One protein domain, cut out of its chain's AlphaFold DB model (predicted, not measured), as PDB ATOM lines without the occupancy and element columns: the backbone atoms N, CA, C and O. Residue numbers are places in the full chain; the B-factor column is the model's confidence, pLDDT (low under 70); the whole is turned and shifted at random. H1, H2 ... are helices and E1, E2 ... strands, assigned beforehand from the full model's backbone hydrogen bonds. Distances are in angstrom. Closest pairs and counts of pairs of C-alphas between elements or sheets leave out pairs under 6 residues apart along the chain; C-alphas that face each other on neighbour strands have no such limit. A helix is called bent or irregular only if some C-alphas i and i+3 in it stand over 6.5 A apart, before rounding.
ATOM      1  N   GLN A  33     182.105 117.880 166.423       64.38
ATOM      2  CA  GLN A  33     182.506 119.243 166.089       64.38
ATOM      3  C   GLN A  33     181.768 120.227 166.994       64.38
ATOM      4  O   GLN A  33     180.545 120.186 167.108       64.38
ATOM      5  N   SER A  34     182.534 121.093 167.653       65.12
ATOM      6  CA  SER A  34     182.010 122.160 168.505       65.12
ATOM      7  C   SER A  34     181.609 123.329 167.609       65.12
ATOM      8  O   SER A  34     182.437 123.820 166.839       65.12
ATOM      9  N   ALA A  35     180.355 123.779 167.709       63.91
ATOM     10  CA  ALA A  35     179.931 125.047 167.108       63.91
ATOM     11  C   ALA A  35     180.574 126.258 167.815       63.91
ATOM     12  O   ALA A  35     180.675 127.336 167.216       63.91
ATOM     13  N   GLY A  36     181.044 126.034 169.050       75.44
ATOM     14  CA  GLY A  36     181.634 127.024 169.931       75.44
ATOM     15  C   GLY A  36     180.624 128.033 170.472       75.44
ATOM     16  O   GLY A  36     179.475 128.094 170.043       75.44
ATOM     17  N   ILE A  37     181.092 128.858 171.397       82.06
ATOM     18  CA  ILE A  37     180.430 130.085 171.819       82.06
ATOM     19  C   ILE A  37     180.700 131.165 170.785       82.06
ATOM     20  O   ILE A  37     181.847 131.420 170.402       82.06
ATOM     21  N   ARG A  38     179.629 131.839 170.373       84.00
ATOM     22  CA  ARG A  38     179.686 133.032 169.531       84.00
ATOM     23  C   ARG A  38     179.043 134.193 170.266       84.00
ATOM     24  O   ARG A  38     178.096 134.011 171.025       84.00
ATOM     25  N   PHE A  39     179.561 135.387 170.013       81.38
ATOM     26  CA  PHE A  39     179.050 136.610 170.609       81.38
ATOM     27  C   PHE A  39     178.326 137.444 169.545       81.38
ATOM     28  O   PHE A  39     178.842 137.574 168.432       81.38
ATOM     29  N   PRO A  40     177.130 137.984 169.848       83.00
ATOM     30  CA  PRO A  40     176.400 137.865 171.116       83.00
ATOM     31  C   PRO A  40     175.861 136.443 171.381       83.00
ATOM     32  O   PRO A  40     175.483 135.746 170.445       83.00
ATOM     33  N   LEU A  41     175.778 136.053 172.663       85.62
ATOM     34  CA  LEU A  41     175.252 134.740 173.076       85.62
ATOM     35  C   LEU A  41     173.817 134.519 172.587       85.62
ATOM     36  O   LEU A  41     173.004 135.456 172.603       85.62
ATOM     37  N   THR A  42     173.497 133.273 172.247       86.94
ATOM     38  CA  THR A  42     172.153 132.831 171.855       86.94
ATOM     39  C   THR A  42     171.156 132.931 173.021       86.94
ATOM     40  O   THR A  42     171.553 132.951 174.193       86.94
ATOM     41  N   PRO A  43     169.835 132.985 172.755       87.06
ATOM     42  CA  PRO A  43     168.825 133.018 173.814       87.06
ATOM     43  C   PRO A  43     168.906 131.826 174.778       87.06
ATOM     44  O   PRO A  43     168.691 131.991 175.977       87.06
ATOM     45  N   GLU A  44     169.247 130.640 174.271       83.88
ATOM     46  CA  GLU A  44     169.352 129.415 175.069       83.88
ATOM     47  C   GLU A  44     170.537 129.465 176.039       83.88
ATOM     48  O   GLU A  44     170.362 129.183 177.229       83.88
ATOM     49  N   GLU A  45     171.701 129.916 175.560       87.44
ATOM     50  CA  GLU A  45     172.909 130.142 176.363       87.44
ATOM     51  C   GLU A  45     172.679 131.222 177.428       87.44
ATOM     52  O   GLU A  45     173.022 131.031 178.595       87.44
ATOM     53  N   ARG A  46     172.026 132.339 177.073       88.56
ATOM     54  CA  ARG A  46     171.652 133.385 178.044       88.56
ATOM     55  C   ARG A  46     170.711 132.847 179.115       88.56
ATOM     56  O   ARG A  46     170.911 133.106 180.299       88.56
ATOM     57  N   ALA A  47     169.710 132.067 178.710       86.50
ATOM     58  CA  ALA A  47     168.797 131.424 179.645       86.50
ATOM     59  C   ALA A  47     169.518 130.408 180.537       86.50
ATOM     60  O   ALA A  47     169.035 130.121 181.628       86.50
ATOM     61  N   LEU A  48     170.622 129.808 180.080       86.69
ATOM     62  CA  LEU A  48     171.446 128.903 180.881       86.69
ATOM     63  C   LEU A  48     172.268 129.677 181.917       86.69
ATOM     64  O   LEU A  48     172.267 129.312 183.090       86.69
ATOM     65  N   LEU A  49     172.893 130.786 181.513       89.19
ATOM     66  CA  LEU A  49     173.621 131.680 182.420       89.19
ATOM     67  C   LEU A  49     172.722 132.284 183.502       89.19
ATOM     68  O   LEU A  49     173.137 132.390 184.653       89.19
ATOM     69  N   ALA A  50     171.466 132.586 183.170       88.38
ATOM     70  CA  ALA A  50     170.469 133.045 184.135       88.38
ATOM     71  C   ALA A  50     170.136 132.012 185.231       88.38
ATOM     72  O   ALA A  50     169.480 132.356 186.207       88.38
ATOM     73  N   GLN A  51     170.566 130.751 185.093       88.75
ATOM     74  CA  GLN A  51     170.381 129.710 186.111       88.75
ATOM     75  C   GLN A  51     171.597 129.511 187.020       88.75
ATOM     76  O   GLN A  51     171.525 128.699 187.947       88.75
ATOM     77  N   VAL A  52     172.706 130.219 186.776       90.38
ATOM     78  CA  VAL A  52     173.892 130.149 187.636       90.38
ATOM     79  C   VAL A  52     173.515 130.614 189.047       90.38
ATOM     80  O   VAL A  52     173.011 131.730 189.201       90.38
ATOM     81  N   PRO A  53     173.783 129.807 190.088       90.31
ATOM     82  CA  PRO A  53     173.444 130.175 191.455       90.31
ATOM     83  C   PRO A  53     174.188 131.412 191.960       90.31
ATOM     84  O   PRO A  53     175.378 131.586 191.686       90.31
ATOM     85  N   ALA A  54     173.543 132.197 192.826       90.12
ATOM     86  CA  ALA A  54     174.179 133.323 193.512       90.12
ATOM     87  C   ALA A  54     175.405 132.908 194.351       90.12
ATOM     88  O   ALA A  54     176.313 133.715 194.549       90.12
ATOM     89  N   SER A  55     175.474 131.645 194.790       89.31
ATOM     90  CA  SER A  55     176.596 131.074 195.550       89.31
ATOM     91  C   SER A  55     177.852 130.794 194.708       89.31
ATOM     92  O   SER A  55     178.931 130.582 195.264       89.31
ATOM     93  N   ALA A  56     177.739 130.779 193.373       91.06
ATOM     94  CA  ALA A  56     178.843 130.433 192.487       91.06
ATOM     95  C   ALA A  56     179.988 131.452 192.597       91.06
ATOM     96  O   ALA A  56     179.783 132.648 192.457       91.06
ATOM     97  N   GLN A  57     181.218 131.000 192.792       92.12
ATOM     98  CA  GLN A  57     182.409 131.863 192.804       92.12
ATOM     99  C   GLN A  57     183.017 132.022 191.404       92.12
ATOM    100  O   GLN A  57     183.631 133.032 191.065       92.12
ATOM    101  N   SER A  58     182.861 130.984 190.592       93.00
ATOM    102  CA  SER A  58     183.255 130.935 189.189       93.00
ATOM    103  C   SER A  58     182.381 129.912 188.480       93.00
ATOM    104  O   SER A  58     181.868 128.988 189.122       93.00
ATOM    105  N   PHE A  59     182.196 130.076 187.178       93.44
ATOM    106  CA  PHE A  59     181.436 129.142 186.362       93.44
ATOM    107  C   PHE A  59     181.982 129.067 184.940       93.44
ATOM    108  O   PHE A  59     182.680 129.965 184.484       93.44
ATOM    109  N   ALA A  60     181.666 127.982 184.248       93.00
ATOM    110  CA  ALA A  60     181.992 127.757 182.856       93.00
ATOM    111  C   ALA A  60     180.726 127.336 182.111       93.00
ATOM    112  O   ALA A  60     180.071 126.366 182.494       93.00
ATOM    113  N   LEU A  61     180.397 128.070 181.054       92.38
ATOM    114  CA  LEU A  61     179.431 127.677 180.043       92.38
ATOM    115  C   LEU A  61     180.190 126.976 178.916       92.38
ATOM    116  O   LEU A  61     181.140 127.528 178.363       92.38
ATOM    117  N   ILE A  62     179.771 125.761 178.590       89.69
ATOM    118  CA  ILE A  62     180.391 124.915 177.579       89.69
ATOM    119  C   ILE A  62     179.282 124.414 176.649       89.69
ATOM    120  O   ILE A  62     178.611 123.431 176.987       89.69
ATOM    121  N   PRO A  63     179.066 125.057 175.494       85.94
ATOM    122  CA  PRO A  63     178.146 124.539 174.502       85.94
ATOM    123  C   PRO A  63     178.663 123.244 173.901       85.94
ATOM    124  O   PRO A  63     179.875 123.057 173.768       85.94
ATOM    125  N   ALA A  64     177.743 122.359 173.516       82.88
ATOM    126  CA  ALA A  64     178.078 121.077 172.892       82.88
ATOM    127  C   ALA A  64     179.236 120.358 173.614       82.88
ATOM    128  O   ALA A  64     180.255 120.007 173.010       82.88
ATOM    129  N   ALA A  65     179.097 120.154 174.928       84.69
ATOM    130  CA  ALA A  65     180.221 119.814 175.795       84.69
ATOM    131  C   ALA A  65     180.990 118.554 175.369       84.69
ATOM    132  O   ALA A  65     182.177 118.429 175.674       84.69
ATOM    133  N   ALA A  66     180.353 117.615 174.652       84.12
ATOM    134  CA  ALA A  66     181.023 116.390 174.209       84.12
ATOM    135  C   ALA A  66     182.050 116.668 173.115       84.12
ATOM    136  O   ALA A  66     183.097 116.022 173.074       84.12
ATOM    137  N   ALA A  67     181.785 117.669 172.276       84.81
ATOM    138  CA  ALA A  67     182.729 118.113 171.272       84.81
ATOM    139  C   ALA A  67     183.939 118.811 171.911       84.81
ATOM    140  O   ALA A  67     185.067 118.587 171.468       84.81
ATOM    141  N   LEU A  68     183.741 119.599 172.979       87.56
ATOM    142  CA  LEU A  68     184.868 120.159 173.730       87.56
ATOM    143  C   LEU A  68     185.677 119.062 174.440       87.56
ATOM    144  O   LEU A  68     186.900 119.088 174.351       87.56
ATOM    145  N   ASP A  69     185.047 118.074 175.086       87.88
ATOM    146  CA  ASP A  69     185.790 116.951 175.689       87.88
ATOM    147  C   ASP A  69     186.646 116.221 174.639       87.88
ATOM    148  O   ASP A  69     187.827 115.976 174.880       87.88
ATOM    149  N   ALA A  70     186.110 115.976 173.437       86.69
ATOM    150  CA  ALA A  70     186.877 115.385 172.341       86.69
ATOM    151  C   ALA A  70     188.094 116.245 171.943       86.69
ATOM    152  O   ALA A  70     189.192 115.712 171.777       86.69
ATOM    153  N   LYS A  71     187.930 117.572 171.845       89.38
ATOM    154  CA  LYS A  71     189.034 118.509 171.574       89.38
ATOM    155  C   LYS A  71     190.084 118.512 172.685       89.38
ATOM    156  O   LYS A  71     191.274 118.431 172.389       89.38
ATOM    157  N   LEU A  72     189.660 118.561 173.949       90.00
ATOM    158  CA  LEU A  72     190.557 118.530 175.108       90.00
ATOM    159  C   LEU A  72     191.343 117.212 175.179       90.00
ATOM    160  O   LEU A  72     192.522 117.199 175.507       90.00
ATOM    161  N   ARG A  73     190.723 116.084 174.819       90.00
ATOM    162  CA  ARG A  73     191.430 114.799 174.722       90.00
ATOM    163  C   ARG A  73     192.382 114.746 173.536       90.00
ATOM    164  O   ARG A  73     193.429 114.112 173.630       90.00
ATOM    165  N   ALA A  74     192.043 115.371 172.414       90.12
ATOM    166  CA  ALA A  74     192.917 115.406 171.247       90.12
ATOM    167  C   ALA A  74     194.165 116.268 171.493       90.12
ATOM    168  O   ALA A  74     195.255 115.877 171.079       90.12
ATOM    169  N   ASN A  75     194.021 117.382 172.213       91.50
ATOM    170  CA  ASN A  75     195.097 118.328 172.479       91.50
ATOM    171  C   ASN A  75     196.069 117.808 173.569       91.50
ATOM    172  O   ASN A  75     195.641 117.454 174.670       91.50
ATOM    173  N   PRO A  76     197.389 117.770 173.310       91.31
ATOM    174  CA  PRO A  76     198.369 117.227 174.255       91.31
ATOM    175  C   PRO A  76     198.566 118.088 175.514       91.31
ATOM    176  O   PRO A  76     198.999 117.561 176.532       91.31
ATOM    177  N   ILE A  77     198.244 119.387 175.474       90.62
ATOM    178  CA  ILE A  77     198.345 120.295 176.627       90.62
ATOM    179  C   ILE A  77     197.278 119.955 177.665       90.62
ATOM    180  O   ILE A  77     197.547 119.946 178.862       90.62
ATOM    181  N   THR A  78     196.057 119.679 177.208       90.38
ATOM    182  CA  THR A  78     194.892 119.547 178.088       90.38
ATOM    183  C   THR A  78     194.547 118.104 178.432       90.38
ATOM    184  O   THR A  78     193.914 117.884 179.466       90.38
ATOM    185  N   ARG A  79     195.000 117.119 177.642       90.00
ATOM    186  CA  ARG A  79     194.742 115.686 177.870       90.00
ATOM    187  C   ARG A  79     195.116 115.227 179.279       90.00
ATOM    188  O   ARG A  79     194.250 114.741 180.002       90.00
ATOM    189  N   ASP A  80     196.367 115.430 179.692       86.50
ATOM    190  CA  ASP A  80     196.861 114.961 180.997       86.50
ATOM    191  C   ASP A  80     196.118 115.641 182.159       86.50
ATOM    192  O   ASP A  80     195.761 115.006 183.158       86.50
ATOM    193  N   ALA A  81     195.842 116.942 182.020       85.31
ATOM    194  CA  ALA A  81     195.094 117.713 183.007       85.31
ATOM    195  C   ALA A  81     193.642 117.220 183.127       85.31
ATOM    196  O   ALA A  81     193.132 117.062 184.241       85.31
ATOM    197  N   LEU A  82     192.991 116.924 181.998       87.75
ATOM    198  CA  LEU A  82     191.636 116.380 181.951       87.75
ATOM    199  C   LEU A  82     191.572 114.980 182.569       87.75
ATOM    200  O   LEU A  82     190.664 114.695 183.354       87.75
ATOM    201  N   ASP A  83     192.542 114.121 182.271       86.12
ATOM    202  CA  ASP A  83     192.593 112.768 182.819       86.12
ATOM    203  C   ASP A  83     192.831 112.801 184.336       86.12
ATOM    204  O   ASP A  83     192.076 112.175 185.087       86.12
ATOM    205  N   SER A  84     193.763 113.635 184.815       84.50
ATOM    206  CA  SER A  84     193.991 113.885 186.248       84.50
ATOM    207  C   SER A  84     192.758 114.447 186.966       84.50
ATOM    208  O   SER A  84     192.463 114.075 188.109       84.50
ATOM    209  N   TRP A  85     192.013 115.345 186.313       82.56
ATOM    210  CA  TRP A  85     190.764 115.883 186.846       82.56
ATOM    211  C   TRP A  85     189.688 114.800 186.947       82.56
ATOM    212  O   TRP A  85     189.061 114.654 187.999       82.56
ATOM    213  N   SER A  86     189.509 114.010 185.887       81.25
ATOM    214  CA  SER A  86     188.507 112.940 185.816       81.25
ATOM    215  C   SER A  86     188.806 111.757 186.742       81.25
ATOM    216  O   SER A  86     187.882 111.068 187.166       81.25
ATOM    217  N   GLY A  87     190.075 111.542 187.101       81.19
ATOM    218  CA  GLY A  87     190.474 110.551 188.101       81.19
ATOM    219  C   GLY A  87     190.146 110.962 189.540       81.19
ATOM    220  O   GLY A  87     189.979 110.100 190.398       81.19
ATOM    221  N   ARG A  88     190.030 112.270 189.812       79.56
ATOM    222  CA  ARG A  88     189.760 112.822 191.155       79.56
ATOM    223  C   ARG A  88     188.321 113.284 191.356       79.56
ATOM    224  O   ARG A  88     187.876 113.410 192.493       79.56
ATOM    225  N   ASN A  89     187.595 113.540 190.272       76.19
ATOM    226  CA  ASN A  89     186.245 114.086 190.305       76.19
ATOM    227  C   ASN A  89     185.263 113.166 189.580       76.19
ATOM    228  O   ASN A  89     185.563 112.613 188.525       76.19
ATOM    229  N   SER A  90     184.042 113.070 190.103       74.81
ATOM    230  CA  SER A  90     182.935 112.433 189.382       74.81
ATOM    231  C   SER A  90     182.417 113.386 188.304       74.81
ATOM    232  O   SER A  90     181.530 114.200 188.560       74.81
ATOM    233  N   VAL A  91     183.015 113.312 187.114       72.81
ATOM    234  CA  VAL A  91     182.645 114.123 185.946       72.81
ATOM    235  C   VAL A  91     181.653 113.344 185.071       72.81
ATOM    236  O   VAL A  91     181.857 112.142 184.853       72.81
ATOM    237  N   PRO A  92     180.593 113.986 184.545       72.94
ATOM    238  CA  PRO A  92     179.762 113.386 183.504       72.94
ATOM    239  C   PRO A  92     180.617 112.907 182.319       72.94
ATOM    240  O   PRO A  92     181.597 113.549 181.947       72.94
ATOM    241  N   ARG A  93     180.265 111.773 181.707       76.81
ATOM    242  CA  ARG A  93     180.974 111.251 180.524       76.81
ATOM    243  C   ARG A  93     180.409 111.867 179.236       76.81
ATOM    244  O   ARG A  93     179.207 112.101 179.196       76.81
ATOM    245  N   PRO A  94     181.199 112.028 178.158       74.25
ATOM    246  CA  PRO A  94     180.753 112.657 176.902       74.25
ATOM    247  C   PRO A  94     179.437 112.121 176.336       74.25
ATOM    248  O   PRO A  94     178.548 112.884 175.963       74.25
ATOM    249  N   TRP A  95     179.264 110.797 176.353       69.06
ATOM    250  CA  TRP A  95     178.045 110.142 175.874       69.06
ATOM    251  C   TRP A  95     176.789 110.517 176.679       69.06
ATOM    252  O   TRP A  95     175.678 110.412 176.160       69.06
ATOM    253  N   MET A  96     176.943 110.964 177.931       70.38
ATOM    254  CA  MET A  96     175.841 111.329 178.827       70.38
ATOM    255  C   MET A  96     175.183 112.646 178.429       70.38
ATOM    256  O   MET A  96     173.975 112.791 178.588       70.38
ATOM    257  N   PHE A  97     175.960 113.595 177.906       75.19
ATOM    258  CA  PHE A  97     175.455 114.908 177.505       75.19
ATOM    259  C   PHE A  97     175.315 115.075 175.992       75.19
ATOM    260  O   PHE A  97     174.414 115.785 175.564       75.19
ATOM    261  N   GLY A  98     176.090 114.374 175.160       75.94
ATOM    262  CA  GLY A  98     175.943 114.488 173.705       75.94
ATOM    263  C   GLY A  98     176.126 115.932 173.230       75.94
ATOM    264  O   GLY A  98     177.136 116.560 173.539       75.94
ATOM    265  N   SER A  99     175.148 116.471 172.497       75.38
ATOM    266  CA  SER A  99     175.152 117.869 172.037       75.38
ATOM    267  C   SER A  99     174.730 118.888 173.095       75.38
ATOM    268  O   SER A  99     174.628 120.064 172.767       75.38
ATOM    269  N   ALA A 100     174.438 118.463 174.323       81.56
ATOM    270  CA  ALA A 100     173.945 119.364 175.350       81.56
ATOM    271  C   ALA A 100     174.995 120.376 175.806       81.56
ATOM    272  O   ALA A 100     176.192 120.078 175.911       81.56
ATOM    273  N   ASP A 101     174.488 121.547 176.169       84.50
ATOM    274  CA  ASP A 101     175.258 122.571 176.847       84.50
ATOM    275  C   ASP A 101     175.445 122.188 178.314       84.50
ATOM    276  O   ASP A 101     174.525 121.730 179.006       84.50
ATOM    277  N   LEU A 102     176.668 122.393 178.789       87.12
ATOM    278  CA  LEU A 102     177.068 122.161 180.161       87.12
ATOM    279  C   LEU A 102     177.355 123.498 180.832       87.12
ATOM    280  O   LEU A 102     178.172 124.286 180.363       87.12
ATOM    281  N   LEU A 103     176.729 123.709 181.982       89.31
ATOM    282  CA  LEU A 103     177.105 124.758 182.913       89.31
ATOM    283  C   LEU A 103     177.795 124.112 184.115       89.31
ATOM    284  O   LEU A 103     177.169 123.374 184.869       89.31
ATOM    285  N   ALA A 104     179.079 124.382 184.309       89.50
ATOM    286  CA  ALA A 104     179.808 123.976 185.505       89.50
ATOM    287  C   ALA A 104     180.007 125.190 186.413       89.50
ATOM    288  O   ALA A 104     180.319 126.267 185.921       89.50
ATOM    289  N   TRP A 105     179.869 125.053 187.727       91.00
ATOM    290  CA  TRP A 105     180.212 126.131 188.655       91.00
ATOM    291  C   TRP A 105     180.882 125.609 189.909       91.00
ATOM    292  O   TRP A 105     180.665 124.479 190.345       91.00
ATOM    293  N   LYS A 106     181.711 126.464 190.499       88.62
ATOM    294  CA  LYS A 106     182.371 126.212 191.772       88.62
ATOM    295  C   LYS A 106     181.644 126.957 192.883       88.62
ATOM    296  O   LYS A 106     181.457 128.170 192.793       88.62
ATOM    297  N   SER A 107     181.287 126.236 193.942       84.12
ATOM    298  CA  SER A 107     180.765 126.792 195.192       84.12
ATOM    299  C   SER A 107     181.538 126.173 196.358       84.12
ATOM    300  O   SER A 107     181.516 124.952 196.556       84.12
ATOM    301  N   GLY A 108     182.305 127.006 197.068       83.25
ATOM    302  CA  GLY A 108     183.313 126.540 198.024       83.25
ATOM    303  C   GLY A 108     184.349 125.637 197.348       83.25
ATOM    304  O   GLY A 108     184.894 125.991 196.304       83.25
ATOM    305  N   ASP A 109     184.580 124.451 197.910       79.81
ATOM    306  CA  ASP A 109     185.512 123.453 197.360       79.81
ATOM    307  C   ASP A 109     184.852 122.453 196.398       79.81
ATOM    308  O   ASP A 109     185.521 121.575 195.857       79.81
ATOM    309  N   SER A 110     183.544 122.579 196.157       81.56
ATOM    310  CA  SER A 110     182.800 121.654 195.300       81.56
ATOM    311  C   SER A 110     182.559 122.228 193.905       81.56
ATOM    312  O   SER A 110     182.212 123.402 193.755       81.56
ATOM    313  N   VAL A 111     182.710 121.377 192.886       85.69
ATOM    314  CA  VAL A 111     182.268 121.666 191.519       85.69
ATOM    315  C   VAL A 111     180.935 120.979 191.278       85.69
ATOM    316  O   VAL A 111     180.773 119.782 191.524       85.69
ATOM    317  N   GLN A 112     179.989 121.767 190.803       87.38
ATOM    318  CA  GLN A 112     178.646 121.358 190.451       87.38
ATOM    319  C   GLN A 112     178.472 121.498 188.940       87.38
ATOM    320  O   GLN A 112     179.091 122.349 188.301       87.38
ATOM    321  N   TYR A 113     177.625 120.654 188.373       86.12
ATOM    322  CA  TYR A 113     177.364 120.566 186.947       86.12
ATOM    323  C   TYR A 113     175.864 120.652 186.715       86.12
ATOM    324  O   TYR A 113     175.084 120.002 187.408       86.12
ATOM    325  N   PHE A 114     175.458 121.424 185.723       86.94
ATOM    326  CA  PHE A 114     174.087 121.546 185.277       86.94
ATOM    327  C   PHE A 114     174.028 121.239 183.788       86.94
ATOM    328  O   PHE A 114     174.761 121.818 182.988       86.94
ATOM    329  N   LEU A 115     173.156 120.300 183.438       83.25
ATOM    330  CA  LEU A 115     172.961 119.816 182.082       83.25
ATOM    331  C   LEU A 115     171.504 120.022 181.672       83.25
ATOM    332  O   LEU A 115     170.586 119.601 182.389       83.25
ATOM    333  N   ARG A 116     171.300 120.617 180.492       79.31
ATOM    334  CA  ARG A 116     170.005 120.604 179.803       79.31
ATOM    335  C   ARG A 116     169.976 119.447 178.820       79.31
ATOM    336  O   ARG A 116     170.612 119.498 177.777       79.31
ATOM    337  N   LEU A 117     169.263 118.388 179.181       81.44
ATOM    338  CA  LEU A 117     169.175 117.158 178.399       81.44
ATOM    339  C   LEU A 117     167.757 116.965 177.873       81.44
ATOM    340  O   LEU A 117     166.783 117.240 178.583       81.44
ATOM    341  N   ASP A 118     167.638 116.407 176.668       80.31
ATOM    342  CA  ASP A 118     166.363 115.881 176.185       80.31
ATOM    343  C   ASP A 118     165.839 114.774 177.130       80.31
ATOM    344  O   ASP A 118     166.623 114.168 177.871       80.31
ATOM    345  N   PRO A 119     164.525 114.483 177.138       79.25
ATOM    346  CA  PRO A 119     163.937 113.529 178.079       79.25
ATOM    347  C   PRO A 119     164.595 112.140 178.082       79.25
ATOM    348  O   PRO A 119     164.710 111.525 179.144       79.25
ATOM    349  N   PHE A 120     165.060 111.653 176.927       77.19
ATOM    350  CA  PHE A 120     165.668 110.330 176.808       77.19
ATOM    351  C   PHE A 120     167.085 110.304 177.392       77.19
ATOM    352  O   PHE A 120     167.422 109.410 178.179       77.19
ATOM    353  N   ARG A 121     167.907 111.319 177.095       77.25
ATOM    354  CA  ARG A 121     169.224 111.492 177.735       77.25
ATOM    355  C   ARG A 121     169.088 111.756 179.229       77.25
ATOM    356  O   ARG A 121     169.785 111.127 180.019       77.25
ATOM    357  N   ALA A 122     168.144 112.602 179.640       80.88
ATOM    358  CA  ALA A 122     167.863 112.874 181.046       80.88
ATOM    359  C   ALA A 122     167.512 111.591 181.815       80.88
ATOM    360  O   ALA A 122     168.050 111.357 182.898       80.88
ATOM    361  N   PHE A 123     166.655 110.736 181.246       78.94
ATOM    362  CA  PHE A 123     166.338 109.426 181.812       78.94
ATOM    363  C   PHE A 123     167.582 108.534 181.904       78.94
ATOM    364  O   PHE A 123     167.883 108.009 182.974       78.94
ATOM    365  N   SER A 124     168.353 108.430 180.819       74.81
ATOM    366  CA  SER A 124     169.560 107.595 180.752       74.81
ATOM    367  C   SER A 124     170.608 107.998 181.796       74.81
ATOM    368  O   SER A 124     171.151 107.144 182.500       74.81
ATOM    369  N   VAL A 125     170.855 109.301 181.959       76.19
ATOM    370  CA  VAL A 125     171.799 109.817 182.960       76.19
ATOM    371  C   VAL A 125     171.295 109.576 184.381       76.19
ATOM    372  O   VAL A 125     172.095 109.215 185.241       76.19
ATOM    373  N   ARG A 126     169.988 109.712 184.637       77.75
ATOM    374  CA  ARG A 126     169.390 109.407 185.951       77.75
ATOM    375  C   ARG A 126     169.492 107.921 186.303       77.75
ATOM    376  O   ARG A 126     169.831 107.587 187.432       77.75
ATOM    377  N   VAL A 127     169.245 107.026 185.347       75.44
ATOM    378  CA  VAL A 127     169.410 105.576 185.551       75.44
ATOM    379  C   VAL A 127     170.876 105.235 185.818       75.44
ATOM    380  O   VAL A 127     171.179 104.497 186.755       75.44
ATOM    381  N   TYR A 128     171.799 105.818 185.050       72.31
ATOM    382  CA  TYR A 128     173.224 105.607 185.281       72.31
ATOM    383  C   TYR A 128     173.679 106.168 186.631       72.31
ATOM    384  O   TYR A 128     174.446 105.505 187.316       72.31
ATOM    385  N   SER A 129     173.230 107.355 187.050       71.38
ATOM    386  CA  SER A 129     173.636 107.943 188.335       71.38
ATOM    387  C   SER A 129     173.100 107.171 189.545       71.38
ATOM    388  O   SER A 129     173.737 107.178 190.596       71.38
ATOM    389  N   LEU A 130     171.973 106.468 189.395       71.44
ATOM    390  CA  LEU A 130     171.465 105.518 190.387       71.44
ATOM    391  C   LEU A 130     172.330 104.248 190.467       71.44
ATOM    392  O   LEU A 130     172.569 103.737 191.561       71.44
ATOM    393  N   ALA A 131     172.820 103.753 189.328       68.12
ATOM    394  CA  ALA A 131     173.671 102.562 189.261       68.12
ATOM    395  C   ALA A 131     175.131 102.845 189.672       68.12
ATOM    396  O   ALA A 131     175.759 102.061 190.386       68.12
ATOM    397  N   ALA A 132     175.674 103.984 189.248       61.97
ATOM    398  CA  ALA A 132     177.017 104.450 189.548       61.97
ATOM    399  C   ALA A 132     176.968 105.382 190.765       61.97
ATOM    400  O   ALA A 132     176.664 106.566 190.629       61.97
ATOM    401  N   ARG A 133     177.289 104.845 191.951       56.31
ATOM    402  CA  ARG A 133     177.237 105.466 193.298       56.31
ATOM    403  C   ARG A 133     178.032 106.787 193.515       56.31
ATOM    404  O   ARG A 133     178.462 107.046 194.633       56.31
ATOM    405  N   GLY A 134     178.257 107.631 192.505       58.19
ATOM    406  CA  GLY A 134     179.148 108.801 192.590       58.19
ATOM    407  C   GLY A 134     178.679 110.097 191.916       58.19
ATOM    408  O   GLY A 134     179.126 111.163 192.319       58.19
ATOM    409  N   LEU A 135     177.762 110.063 190.939       62.22
ATOM    410  CA  LEU A 135     177.394 111.276 190.176       62.22
ATOM    411  C   LEU A 135     176.280 112.120 190.820       62.22
ATOM    412  O   LEU A 135     176.157 113.309 190.540       62.22
ATOM    413  N   GLY A 136     175.444 111.517 191.669       59.19
ATOM    414  CA  GLY A 136     174.128 112.071 192.015       59.19
ATOM    415  C   GLY A 136     174.112 113.373 192.826       59.19
ATOM    416  O   GLY A 136     173.076 114.025 192.865       59.19
ATOM    417  N   LYS A 137     175.220 113.766 193.474       63.81
ATOM    418  CA  LYS A 137     175.268 114.995 194.295       63.81
ATOM    419  C   LYS A 137     175.844 116.209 193.568       63.81
ATOM    420  O   LYS A 137     175.558 117.324 193.985       63.81
ATOM    421  N   SER A 138     176.653 115.998 192.530       75.25
ATOM    422  CA  SER A 138     177.336 117.071 191.796       75.25
ATOM    423  C   SER A 138     176.663 117.417 190.472       75.25
ATOM    424  O   SER A 138     177.008 118.430 189.878       75.25
ATOM    425  N   VAL A 139     175.724 116.598 189.983       79.38
ATOM    426  CA  VAL A 139     175.095 116.773 188.665       79.38
ATOM    427  C   VAL A 139     173.606 117.076 188.809       79.38
ATOM    428  O   VAL A 139     172.841 116.279 189.351       79.38
ATOM    429  N   ARG A 140     173.184 118.215 188.262       82.00
ATOM    430  CA  ARG A 140     171.796 118.672 188.164       82.00
ATOM    431  C   ARG A 140     171.319 118.559 186.721       82.00
ATOM    432  O   ARG A 140     172.031 118.932 185.793       82.00
ATOM    433  N   ILE A 141     170.111 118.032 186.530       80.31
ATOM    434  CA  ILE A 141     169.540 117.773 185.201       80.31
ATOM    435  C   ILE A 141     168.200 118.492 185.099       80.31
ATOM    436  O   ILE A 141     167.267 118.149 185.829       80.31
ATOM    437  N   ASN A 142     168.106 119.440 184.168       80.75
ATOM    438  CA  ASN A 142     166.895 120.189 183.806       80.75
ATOM    439  C   ASN A 142     166.240 121.039 184.919       80.75
ATOM    440  O   ASN A 142     165.206 121.646 184.663       80.75
ATOM    441  N   VAL A 143     166.807 121.122 186.130       74.81
ATOM    442  CA  VAL A 143     166.305 121.975 187.228       74.81
ATOM    443  C   VAL A 143     167.459 122.603 188.025       74.81
ATOM    444  O   VAL A 143     168.393 121.894 188.409       74.81
ATOM    445  N   SER A 144     167.381 123.911 188.305       68.75
ATOM    446  CA  SER A 144     168.230 124.582 189.304       68.75
ATOM    447  C   SER A 144     167.533 124.578 190.670       68.75
ATOM    448  O   SER A 144     166.337 124.848 190.751       68.75
ATOM    449  N   SER A 145     168.262 124.247 191.738       65.56
ATOM    450  CA  SER A 145     167.742 124.190 193.114       65.56
ATOM    451  C   SER A 145     168.199 125.358 193.992       65.56
ATOM    452  O   SER A 145     168.013 125.313 195.203       65.56
ATOM    453  N   GLU A 146     168.844 126.369 193.410       81.38
ATOM    454  CA  GLU A 146     169.367 127.534 194.128       81.38
ATOM    455  C   GLU A 146     168.889 128.834 193.472       81.38
ATOM    456  O   GLU A 146     168.723 128.862 192.248       81.38
ATOM    457  N   PRO A 147     168.698 129.912 194.257       87.25
ATOM    458  CA  PRO A 147     168.426 131.229 193.707       87.25
ATOM    459  C   PRO A 147     169.519 131.641 192.709       87.25
ATOM    460  O   PRO A 147     170.709 131.470 193.011       87.25
ATOM    461  N   PRO A 148     169.140 132.164 191.531       90.38
ATOM    462  CA  PRO A 148     170.101 132.614 190.537       90.38
ATOM    463  C   PRO A 148     170.864 133.854 191.016       90.38
ATOM    464  O   PRO A 148     170.472 134.502 191.989       90.38
ATOM    465  N   MET A 149     171.968 134.169 190.339       91.44
ATOM    466  CA  MET A 149     172.698 135.417 190.562       91.44
ATOM    467  C   MET A 149     171.832 136.651 190.273       91.44
ATOM    468  O   MET A 149     170.809 136.572 189.590       91.44
ATOM    469  N   ASP A 150     172.286 137.795 190.779       92.38
ATOM    470  CA  ASP A 150     171.645 139.085 190.561       92.38
ATOM    471  C   ASP A 150     171.593 139.467 189.067       92.38
ATOM    472  O   ASP A 150     172.522 139.184 188.301       92.38
ATOM    473  N   SER A 151     170.499 140.108 188.642       90.94
ATOM    474  CA  SER A 151     170.284 140.461 187.234       90.94
ATOM    475  C   SER A 151     171.263 141.514 186.725       90.94
ATOM    476  O   SER A 151     171.656 141.447 185.560       90.94
ATOM    477  N   ASP A 152     171.681 142.455 187.575       92.31
ATOM    478  CA  ASP A 152     172.622 143.504 187.184       92.31
ATOM    479  C   ASP A 152     174.026 142.922 187.043       92.31
ATOM    480  O   ASP A 152     174.769 143.282 186.128       92.31
ATOM    481  N   GLU A 153     174.395 141.981 187.914       93.00
ATOM    482  CA  GLU A 153     175.638 141.225 187.767       93.00
ATOM    483  C   GLU A 153     175.653 140.401 186.472       93.00
ATOM    484  O   GLU A 153     176.629 140.456 185.719       93.00
ATOM    485  N   LEU A 154     174.562 139.692 186.168       93.12
ATOM    486  CA  LEU A 154     174.433 138.953 184.914       93.12
ATOM    487  C   LEU A 154     174.541 139.887 183.701       93.12
ATOM    488  O   LEU A 154     175.241 139.557 182.743       93.12
ATOM    489  N   ALA A 155     173.901 141.058 183.739       93.31
ATOM    490  CA  ALA A 155     173.991 142.049 182.671       93.31
ATOM    491  C   ALA A 155     175.435 142.537 182.457       93.31
ATOM    492  O   ALA A 155     175.889 142.587 181.313       93.31
ATOM    493  N   ARG A 156     176.188 142.807 183.536       92.44
ATOM    494  CA  ARG A 156     177.620 143.159 183.456       92.44
ATOM    495  C   ARG A 156     178.452 142.045 182.819       92.44
ATOM    496  O   ARG A 156     179.286 142.316 181.960       92.44
ATOM    497  N   ILE A 157     178.210 140.791 183.204       93.81
ATOM    498  CA  ILE A 157     178.900 139.630 182.621       93.81
ATOM    499  C   ILE A 157     178.585 139.502 181.126       93.81
ATOM    500  O   ILE A 157     179.490 139.251 180.335       93.81
ATOM    501  N   LEU A 158     177.324 139.684 180.727       93.50
ATOM    502  CA  LEU A 158     176.908 139.611 179.325       93.50
ATOM    503  C   LEU A 158     177.511 140.740 178.475       93.50
ATOM    504  O   LEU A 158     177.899 140.479 177.336       93.50
ATOM    505  N   ASP A 159     177.629 141.958 179.017       92.56
ATOM    506  CA  ASP A 159     178.296 143.078 178.337       92.56
ATOM    507  C   ASP A 159     179.783 142.788 178.091       92.56
ATOM    508  O   ASP A 159     180.272 142.943 176.973       92.56
ATOM    509  N   LEU A 160     180.496 142.291 179.109       92.50
ATOM    510  CA  LEU A 160     181.896 141.878 178.968       92.50
ATOM    511  C   LEU A 160     182.042 140.714 177.978       92.50
ATOM    512  O   LEU A 160     182.929 140.734 177.126       92.50
ATOM    513  N   ALA A 161     181.147 139.725 178.048       92.25
ATOM    514  CA  ALA A 161     181.151 138.578 177.149       92.25
ATOM    515  C   ALA A 161     180.979 138.994 175.682       92.25
ATOM    516  O   ALA A 161     181.652 138.450 174.812       92.25
ATOM    517  N   GLY A 162     180.146 140.001 175.405       90.88
ATOM    518  CA  GLY A 162     179.925 140.533 174.058       90.88
ATOM    519  C   GLY A 162     181.178 141.069 173.353       90.88
ATOM    520  O   GLY A 162     181.144 141.263 172.141       90.88
ATOM    521  N   LYS A 163     182.274 141.290 174.089       90.19
ATOM    522  CA  LYS A 163     183.540 141.851 173.592       90.19
ATOM    523  C   LYS A 163     184.601 140.781 173.322       90.19
ATOM    524  O   LYS A 163     185.691 141.103 172.857       90.19
ATOM    525  N   LEU A 164     184.302 139.517 173.623       90.81
ATOM    526  CA  LEU A 164     185.229 138.405 173.454       90.81
ATOM    527  C   LEU A 164     185.227 137.852 172.020       90.81
ATOM    528  O   LEU A 164     184.204 137.894 171.332       90.81
ATOM    529  N   PRO A 165     186.349 137.263 171.567       90.62
ATOM    530  CA  PRO A 165     186.357 136.470 170.347       90.62
ATOM    531  C   PRO A 165     185.576 135.156 170.540       90.62
ATOM    532  O   PRO A 165     185.468 134.660 171.668       90.62
ATOM    533  N   PRO A 166     185.078 134.537 169.452       90.62
ATOM    534  CA  PRO A 166     184.478 133.207 169.512       90.62
ATOM    535  C   PRO A 166     185.426 132.171 170.130       90.62
ATOM    536  O   PRO A 166     186.637 132.222 169.917       90.62
ATOM    537  N   GLY A 167     184.870 131.204 170.855       91.31
ATOM    538  CA  GLY A 167     185.636 130.165 171.547       91.31
ATOM    539  C   GLY A 167     184.858 128.863 171.665       91.31
ATOM    540  O   GLY A 167     183.775 128.734 171.120       91.31
ATOM    541  N   ASP A 168     185.397 127.882 172.371       91.44
ATOM    542  CA  ASP A 168     184.717 126.631 172.714       91.44
ATOM    543  C   ASP A 168     184.031 126.669 174.087       91.44
ATOM    544  O   ASP A 168     183.098 125.907 174.326       91.44
ATOM    545  N   ALA A 169     184.482 127.540 174.994       92.56
ATOM    546  CA  ALA A 169     183.879 127.723 176.311       92.56
ATOM    547  C   ALA A 169     184.009 129.167 176.806       92.56
ATOM    548  O   ALA A 169     184.924 129.896 176.420       92.56
ATOM    549  N   LEU A 170     183.096 129.552 177.698       94.44
ATOM    550  CA  LEU A 170     183.052 130.843 178.368       94.44
ATOM    551  C   LEU A 170     183.240 130.584 179.850       94.44
ATOM    552  O   LEU A 170     182.390 129.963 180.484       94.44
ATOM    553  N   VAL A 171     184.341 131.066 180.404       94.75
ATOM    554  CA  VAL A 171     184.679 130.913 181.817       94.75
ATOM    555  C   VAL A 171     184.569 132.266 182.493       94.75
ATOM    556  O   VAL A 171     185.152 133.243 182.037       94.75
ATOM    557  N   VAL A 172     183.834 132.327 183.595       94.94
ATOM    558  CA  VAL A 172     183.620 133.546 184.365       94.94
ATOM    559  C   VAL A 172     184.152 133.361 185.772       94.94
ATOM    560  O   VAL A 172     183.790 132.416 186.477       94.94
ATOM    561  N   GLN A 173     184.977 134.307 186.202       93.94
ATOM    562  CA  GLN A 173     185.358 134.468 187.595       93.94
ATOM    563  C   GLN A 173     184.614 135.677 188.158       93.94
ATOM    564  O   GLN A 173     184.830 136.806 187.724       93.94
ATOM    565  N   ARG A 174     183.713 135.440 189.115       93.31
ATOM    566  CA  ARG A 174     182.904 136.505 189.725       93.31
ATOM    567  C   ARG A 174     183.741 137.311 190.718       93.31
ATOM    568  O   ARG A 174     184.814 136.872 191.128       93.31
ATOM    569  N   GLU A 175     183.237 138.463 191.152       90.25
ATOM    570  CA  GLU A 175     183.897 139.309 192.166       90.25
ATOM    571  C   GLU A 175     184.193 138.542 193.465       90.25
ATOM    572  O   GLU A 175     185.268 138.674 194.050       90.25
ATOM    573  N   SER A 176     183.272 137.661 193.865       87.69
ATOM    574  CA  SER A 176     183.406 136.767 195.023       87.69
ATOM    575  C   SER A 176     184.402 135.619 194.815       87.69
ATOM    576  O   SER A 176     184.776 134.927 195.769       87.69
ATOM    577  N   GLY A 177     184.825 135.390 193.571       84.31
ATOM    578  CA  GLY A 177     185.743 134.332 193.193       84.31
ATOM    579  C   GLY A 177     187.121 134.520 193.805       84.31
ATOM    580  O   GLY A 177     187.621 135.631 193.937       84.31
ATOM    581  N   ARG A 178     187.780 133.414 194.158       78.25
ATOM    582  CA  ARG A 178     189.185 133.399 194.585       78.25
ATOM    583  C   ARG A 178     190.007 132.634 193.551       78.25
ATOM    584  O   ARG A 178     189.581 131.577 193.104       78.25
ATOM    585  N   GLY A 179     191.163 133.164 193.166       72.88
ATOM    586  CA  GLY A 179     192.068 132.534 192.199       72.88
ATOM    587  C   GLY A 179     193.101 133.525 191.671       72.88
ATOM    588  O   GLY A 179     192.793 134.701 191.529       72.88
ATOM    589  N   SER A 180     194.325 133.075 191.421       67.69
ATOM    590  CA  SER A 180     195.411 133.921 190.903       67.69
ATOM    591  C   SER A 180     195.324 134.174 189.394       67.69
ATOM    592  O   SER A 180     195.987 135.082 188.904       67.69
ATOM    593  N   PHE A 181     194.516 133.395 188.670       76.06
ATOM    594  CA  PHE A 181     194.354 133.495 187.224       76.06
ATOM    595  C   PHE A 181     192.868 133.582 186.823       76.06
ATOM    596  O   PHE A 181     192.067 132.844 187.407       76.06
ATOM    597  N   PRO A 182     192.523 134.387 185.798       82.56
ATOM    598  CA  PRO A 182     193.399 135.363 185.135       82.56
ATOM    599  C   PRO A 182     193.768 136.526 186.083       82.56
ATOM    600  O   PRO A 182     192.935 136.935 186.890       82.56
ATOM    601  N   PRO A 183     195.012 137.045 186.043       82.94
ATOM    602  CA  PRO A 183     195.483 138.121 186.920       82.94
ATOM    603  C   PRO A 183     194.987 139.508 186.472       82.94
ATOM    604  O   PRO A 183     195.776 140.446 186.408       82.94
ATOM    605  N   ILE A 184     193.697 139.623 186.160       87.56
ATOM    606  CA  ILE A 184     193.033 140.881 185.805       87.56
ATOM    607  C   ILE A 184     191.860 141.158 186.753       87.56
ATOM    608  O   ILE A 184     191.541 140.338 187.623       87.56
ATOM    609  N   GLY A 185     191.235 142.327 186.619       88.88
ATOM    610  CA  GLY A 185     190.083 142.755 187.400       88.88
ATOM    611  C   GLY A 185     188.934 141.745 187.388       88.88
ATOM    612  O   GLY A 185     188.814 140.904 186.498       88.88
ATOM    613  N   ARG A 186     188.065 141.818 188.398       90.88
ATOM    614  CA  ARG A 186     186.863 140.976 188.503       90.88
ATOM    615  C   ARG A 186     185.599 141.849 188.493       90.88
ATOM    616  O   ARG A 186     185.665 142.950 189.031       90.88
ATOM    617  N   PRO A 187     184.465 141.366 187.949       92.81
ATOM    618  CA  PRO A 187     184.281 140.054 187.335       92.81
ATOM    619  C   PRO A 187     185.072 139.934 186.029       92.81
ATOM    620  O   PRO A 187     185.184 140.889 185.265       92.81
ATOM    621  N   THR A 188     185.635 138.753 185.797       94.25
ATOM    622  CA  THR A 188     186.404 138.455 184.591       94.25
ATOM    623  C   THR A 188     185.654 137.462 183.734       94.25
ATOM    624  O   THR A 188     185.171 136.448 184.241       94.25
ATOM    625  N   VAL A 189     185.620 137.707 182.431       94.62
ATOM    626  CA  VAL A 189     184.992 136.829 181.450       94.62
ATOM    627  C   VAL A 189     186.056 136.366 180.462       94.62
ATOM    628  O   VAL A 189     186.781 137.180 179.904       94.62
ATOM    629  N   THR A 190     186.185 135.056 180.272       95.19
ATOM    630  CA  THR A 190     187.240 134.434 179.467       95.19
ATOM    631  C   THR A 190     186.649 133.558 178.377       95.19
ATOM    632  O   THR A 190     185.897 132.632 178.673       95.19
ATOM    633  N   SER A 191     187.027 133.812 177.129       94.56
ATOM    634  CA  SER A 191     186.800 132.899 176.009       94.56
ATOM    635  C   SER A 191     187.964 131.918 175.923       94.56
ATOM    636  O   SER A 191     189.126 132.325 175.970       94.56
ATOM    637  N   VAL A 192     187.650 130.628 175.836       94.12
ATOM    638  CA  VAL A 192     188.622 129.534 175.732       94.12
ATOM    639  C   VAL A 192     188.434 128.853 174.394       94.12
ATOM    640  O   VAL A 192     187.376 128.282 174.156       94.12
ATOM    641  N   GLN A 193     189.451 128.855 173.543       93.31
ATOM    642  CA  GLN A 193     189.454 128.134 172.274       93.31
ATOM    643  C   GLN A 193     190.514 127.036 172.306       93.31
ATOM    644  O   GLN A 193     191.672 127.296 172.630       93.31
ATOM    645  N   VAL A 194     190.125 125.816 171.937       91.88
ATOM    646  CA  VAL A 194     191.020 124.657 171.897       91.88
ATOM    647  C   VAL A 194     191.104 124.139 170.467       91.88
ATOM    648  O   VAL A 194     190.097 123.778 169.847       91.88
ATOM    649  N   THR A 195     192.321 124.082 169.940       90.06
ATOM    650  CA  THR A 195     192.641 123.443 168.661       90.06
ATOM    651  C   THR A 195     193.421 122.150 168.915       90.06
ATOM    652  O   THR A 195     193.639 121.751 170.060       90.06
ATOM    653  N   ALA A 196     193.830 121.454 167.853       88.12
ATOM    654  CA  ALA A 196     194.660 120.257 167.990       88.12
ATOM    655  C   ALA A 196     196.042 120.565 168.598       88.12
ATOM    656  O   ALA A 196     196.594 119.729 169.312       88.12
ATOM    657  N   THR A 197     196.571 121.760 168.328       89.56
ATOM    658  CA  THR A 197     197.933 122.181 168.680       89.56
ATOM    659  C   THR A 197     197.969 123.337 169.662       89.56
ATOM    660  O   THR A 197     198.997 123.559 170.272       89.56
ATOM    661  N   ASP A 198     196.878 124.067 169.869       92.31
ATOM    662  CA  ASP A 198     196.913 125.318 170.620       92.31
ATOM    663  C   ASP A 198     195.742 125.436 171.589       92.31
ATOM    664  O   ASP A 198     194.657 124.885 171.373       92.31
ATOM    665  N   VAL A 199     195.954 126.200 172.656       93.00
ATOM    666  CA  VAL A 199     194.890 126.705 173.521       93.00
ATOM    667  C   VAL A 199     195.019 128.220 173.590       93.00
ATOM    668  O   VAL A 199     196.034 128.740 174.050       93.00
ATOM    669  N   ASN A 200     193.983 128.922 173.141       93.00
ATOM    670  CA  ASN A 200     193.905 130.376 173.195       93.00
ATOM    671  C   ASN A 200     192.915 130.786 174.281       93.00
ATOM    672  O   ASN A 200     191.776 130.318 174.301       93.00
ATOM    673  N   LEU A 201     193.350 131.672 175.168       93.75
ATOM    674  CA  LEU A 201     192.527 132.282 176.201       93.75
ATOM    675  C   LEU A 201     192.486 133.785 175.945       93.75
ATOM    676  O   LEU A 201     193.528 134.420 175.782       93.75
ATOM    677  N   THR A 202     191.294 134.361 175.939       93.19
ATOM    678  CA  THR A 202     191.114 135.814 175.948       93.19
ATOM    679  C   THR A 202     190.238 136.156 177.130       93.19
ATOM    680  O   THR A 202     189.077 135.759 177.161       93.19
ATOM    681  N   SER A 203     190.799 136.845 178.113       93.69
ATOM    682  CA  SER A 203     190.118 137.278 179.328       93.69
ATOM    683  C   SER A 203     189.891 138.780 179.268       93.69
ATOM    684  O   SER A 203     190.821 139.514 178.961       93.69
ATOM    685  N   ILE A 204     188.681 139.233 179.583       93.00
ATOM    686  CA  ILE A 204     188.312 140.648 179.659       93.00
ATOM    687  C   ILE A 204     187.699 140.928 181.029       93.00
ATOM    688  O   ILE A 204     186.890 140.144 181.537       93.00
ATOM    689  N   ALA A 205     188.063 142.066 181.605       92.12
ATOM    690  CA  ALA A 205     187.494 142.601 182.828       92.12
ATOM    691  C   ALA A 205     187.133 144.081 182.674       92.12
ATOM    692  O   ALA A 205     187.603 144.776 181.769       92.12
ATOM    693  N   ALA A 206     186.284 144.567 183.580       86.44
ATOM    694  CA  ALA A 206     186.047 145.995 183.711       86.44
ATOM    695  C   ALA A 206     187.296 146.672 184.296       86.44
ATOM    696  O   ALA A 206     187.801 146.258 185.339       86.44
TER     697      ALA A 206
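AT A GLANCE: This is residues 33 to 206 of the 407 residues of an uncharacterized protein of Acidobacteria bacterium (UniProt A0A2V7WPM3). A single twisted sheet of seven strands makes a wall, with H1 and H6 over the same face; H2 stands beside the strands at their ends, H3 and H4 touch H2, and H5 is out by edge strand E4. The 174 printed residues include six named helices and seven named strands, in the order H1 E1 H2 H3 H4 E2 E3 H5 E4 H6 E5 E6 E7; the class is mixed. The mixed sheet runs E4 E3 E2 E1 E5 E6 E7. The whole is compact, with a radius of gyration of the C-alphas of 15.5 A, and spans 45 by 40 by 30 A.

HOW THE PARTS SIT: Start at H1, residues 43 to 49, at a height over the sheet of 10.2 A; it lies over E2, residues 102 to 107, and only just over E1, residues 58 to 62, where 3 of its C-alphas fall. The closest C-alphas of H1 and E2 are Leu 48 and Leu 103, 7.3 A apart. E1 and E2 are antiparallel; look for N 60 and O 104, 2.7 A apart. H2, residues 65 to 74, stands at the sheet's level, at a height of 0.3 A. H3, residues 76 to 88, is irregular, with C-alphas 77 and 80 7.1 A apart; it touches H2 only at the corner, with residues 78 to 82 alone, closest at the C-alphas of Arg 73 and Arg 79, 4.7 A. H4, residues 94 to 97, touches H2, closest at the C-alphas of Ala 66 and Pro 94, 4.6 A. E3, residues 110 to 115, forms a hairpin with E2, with N 112 and O 105 2.8 A apart. H5, residues 119 to 131, only grazes the sheet with residues 121 to 129. E3, H5 and E4, residues 139 to 141, form a strand-helix-strand unit, two parallel neighbour strands with a helix between, whose crossover is right-handed; N 140 and O 113 are 2.7 A apart. H6, residues 151 to 161, lies over E6, residues 188 to 194, slantwise at 47 degrees on the local plane and at a height over the sheet of 10.3 A; H1 and H6 on one face give two layers, helices over a sheet. E5, residues 169 to 173, E6 and E7, residues 198 to 205, form a meander, each strand the antiparallel neighbour of the one before, with N 171 and O 190 2.8 A apart and N 191 and O 202 2.8 A apart. E5 is also antiparallel to E1, with N 61 and O 170 2.8 A apart. Every O i to N i+4 pair is within hydrogen-bond range in H1, H2, H5 and H6; H3 has 7 of 9, and H4 is too short for such a pair.

IN THESE COORDINATES: Find C-alpha 43 at (168.825, 133.018, 173.814), where H1 begins. H3 is 19.5 A long from first to last C-alpha, H5 18.4 A and E6 19.3 A. E7, 23.2 A, ends at C-alpha 205, (187.494, 142.601, 182.828).

THE WHOLE: The farthest C-alphas, Ala 131 and Ala 206, are 45.5 A apart. The printed part has no cut, and its one long link is residues 174 to 187, between E5 and E6. The mean pLDDT of the printed part is 84.4; residues 33 to 35, 95, 131 to 137, 144 to 145 and 180 are under 70.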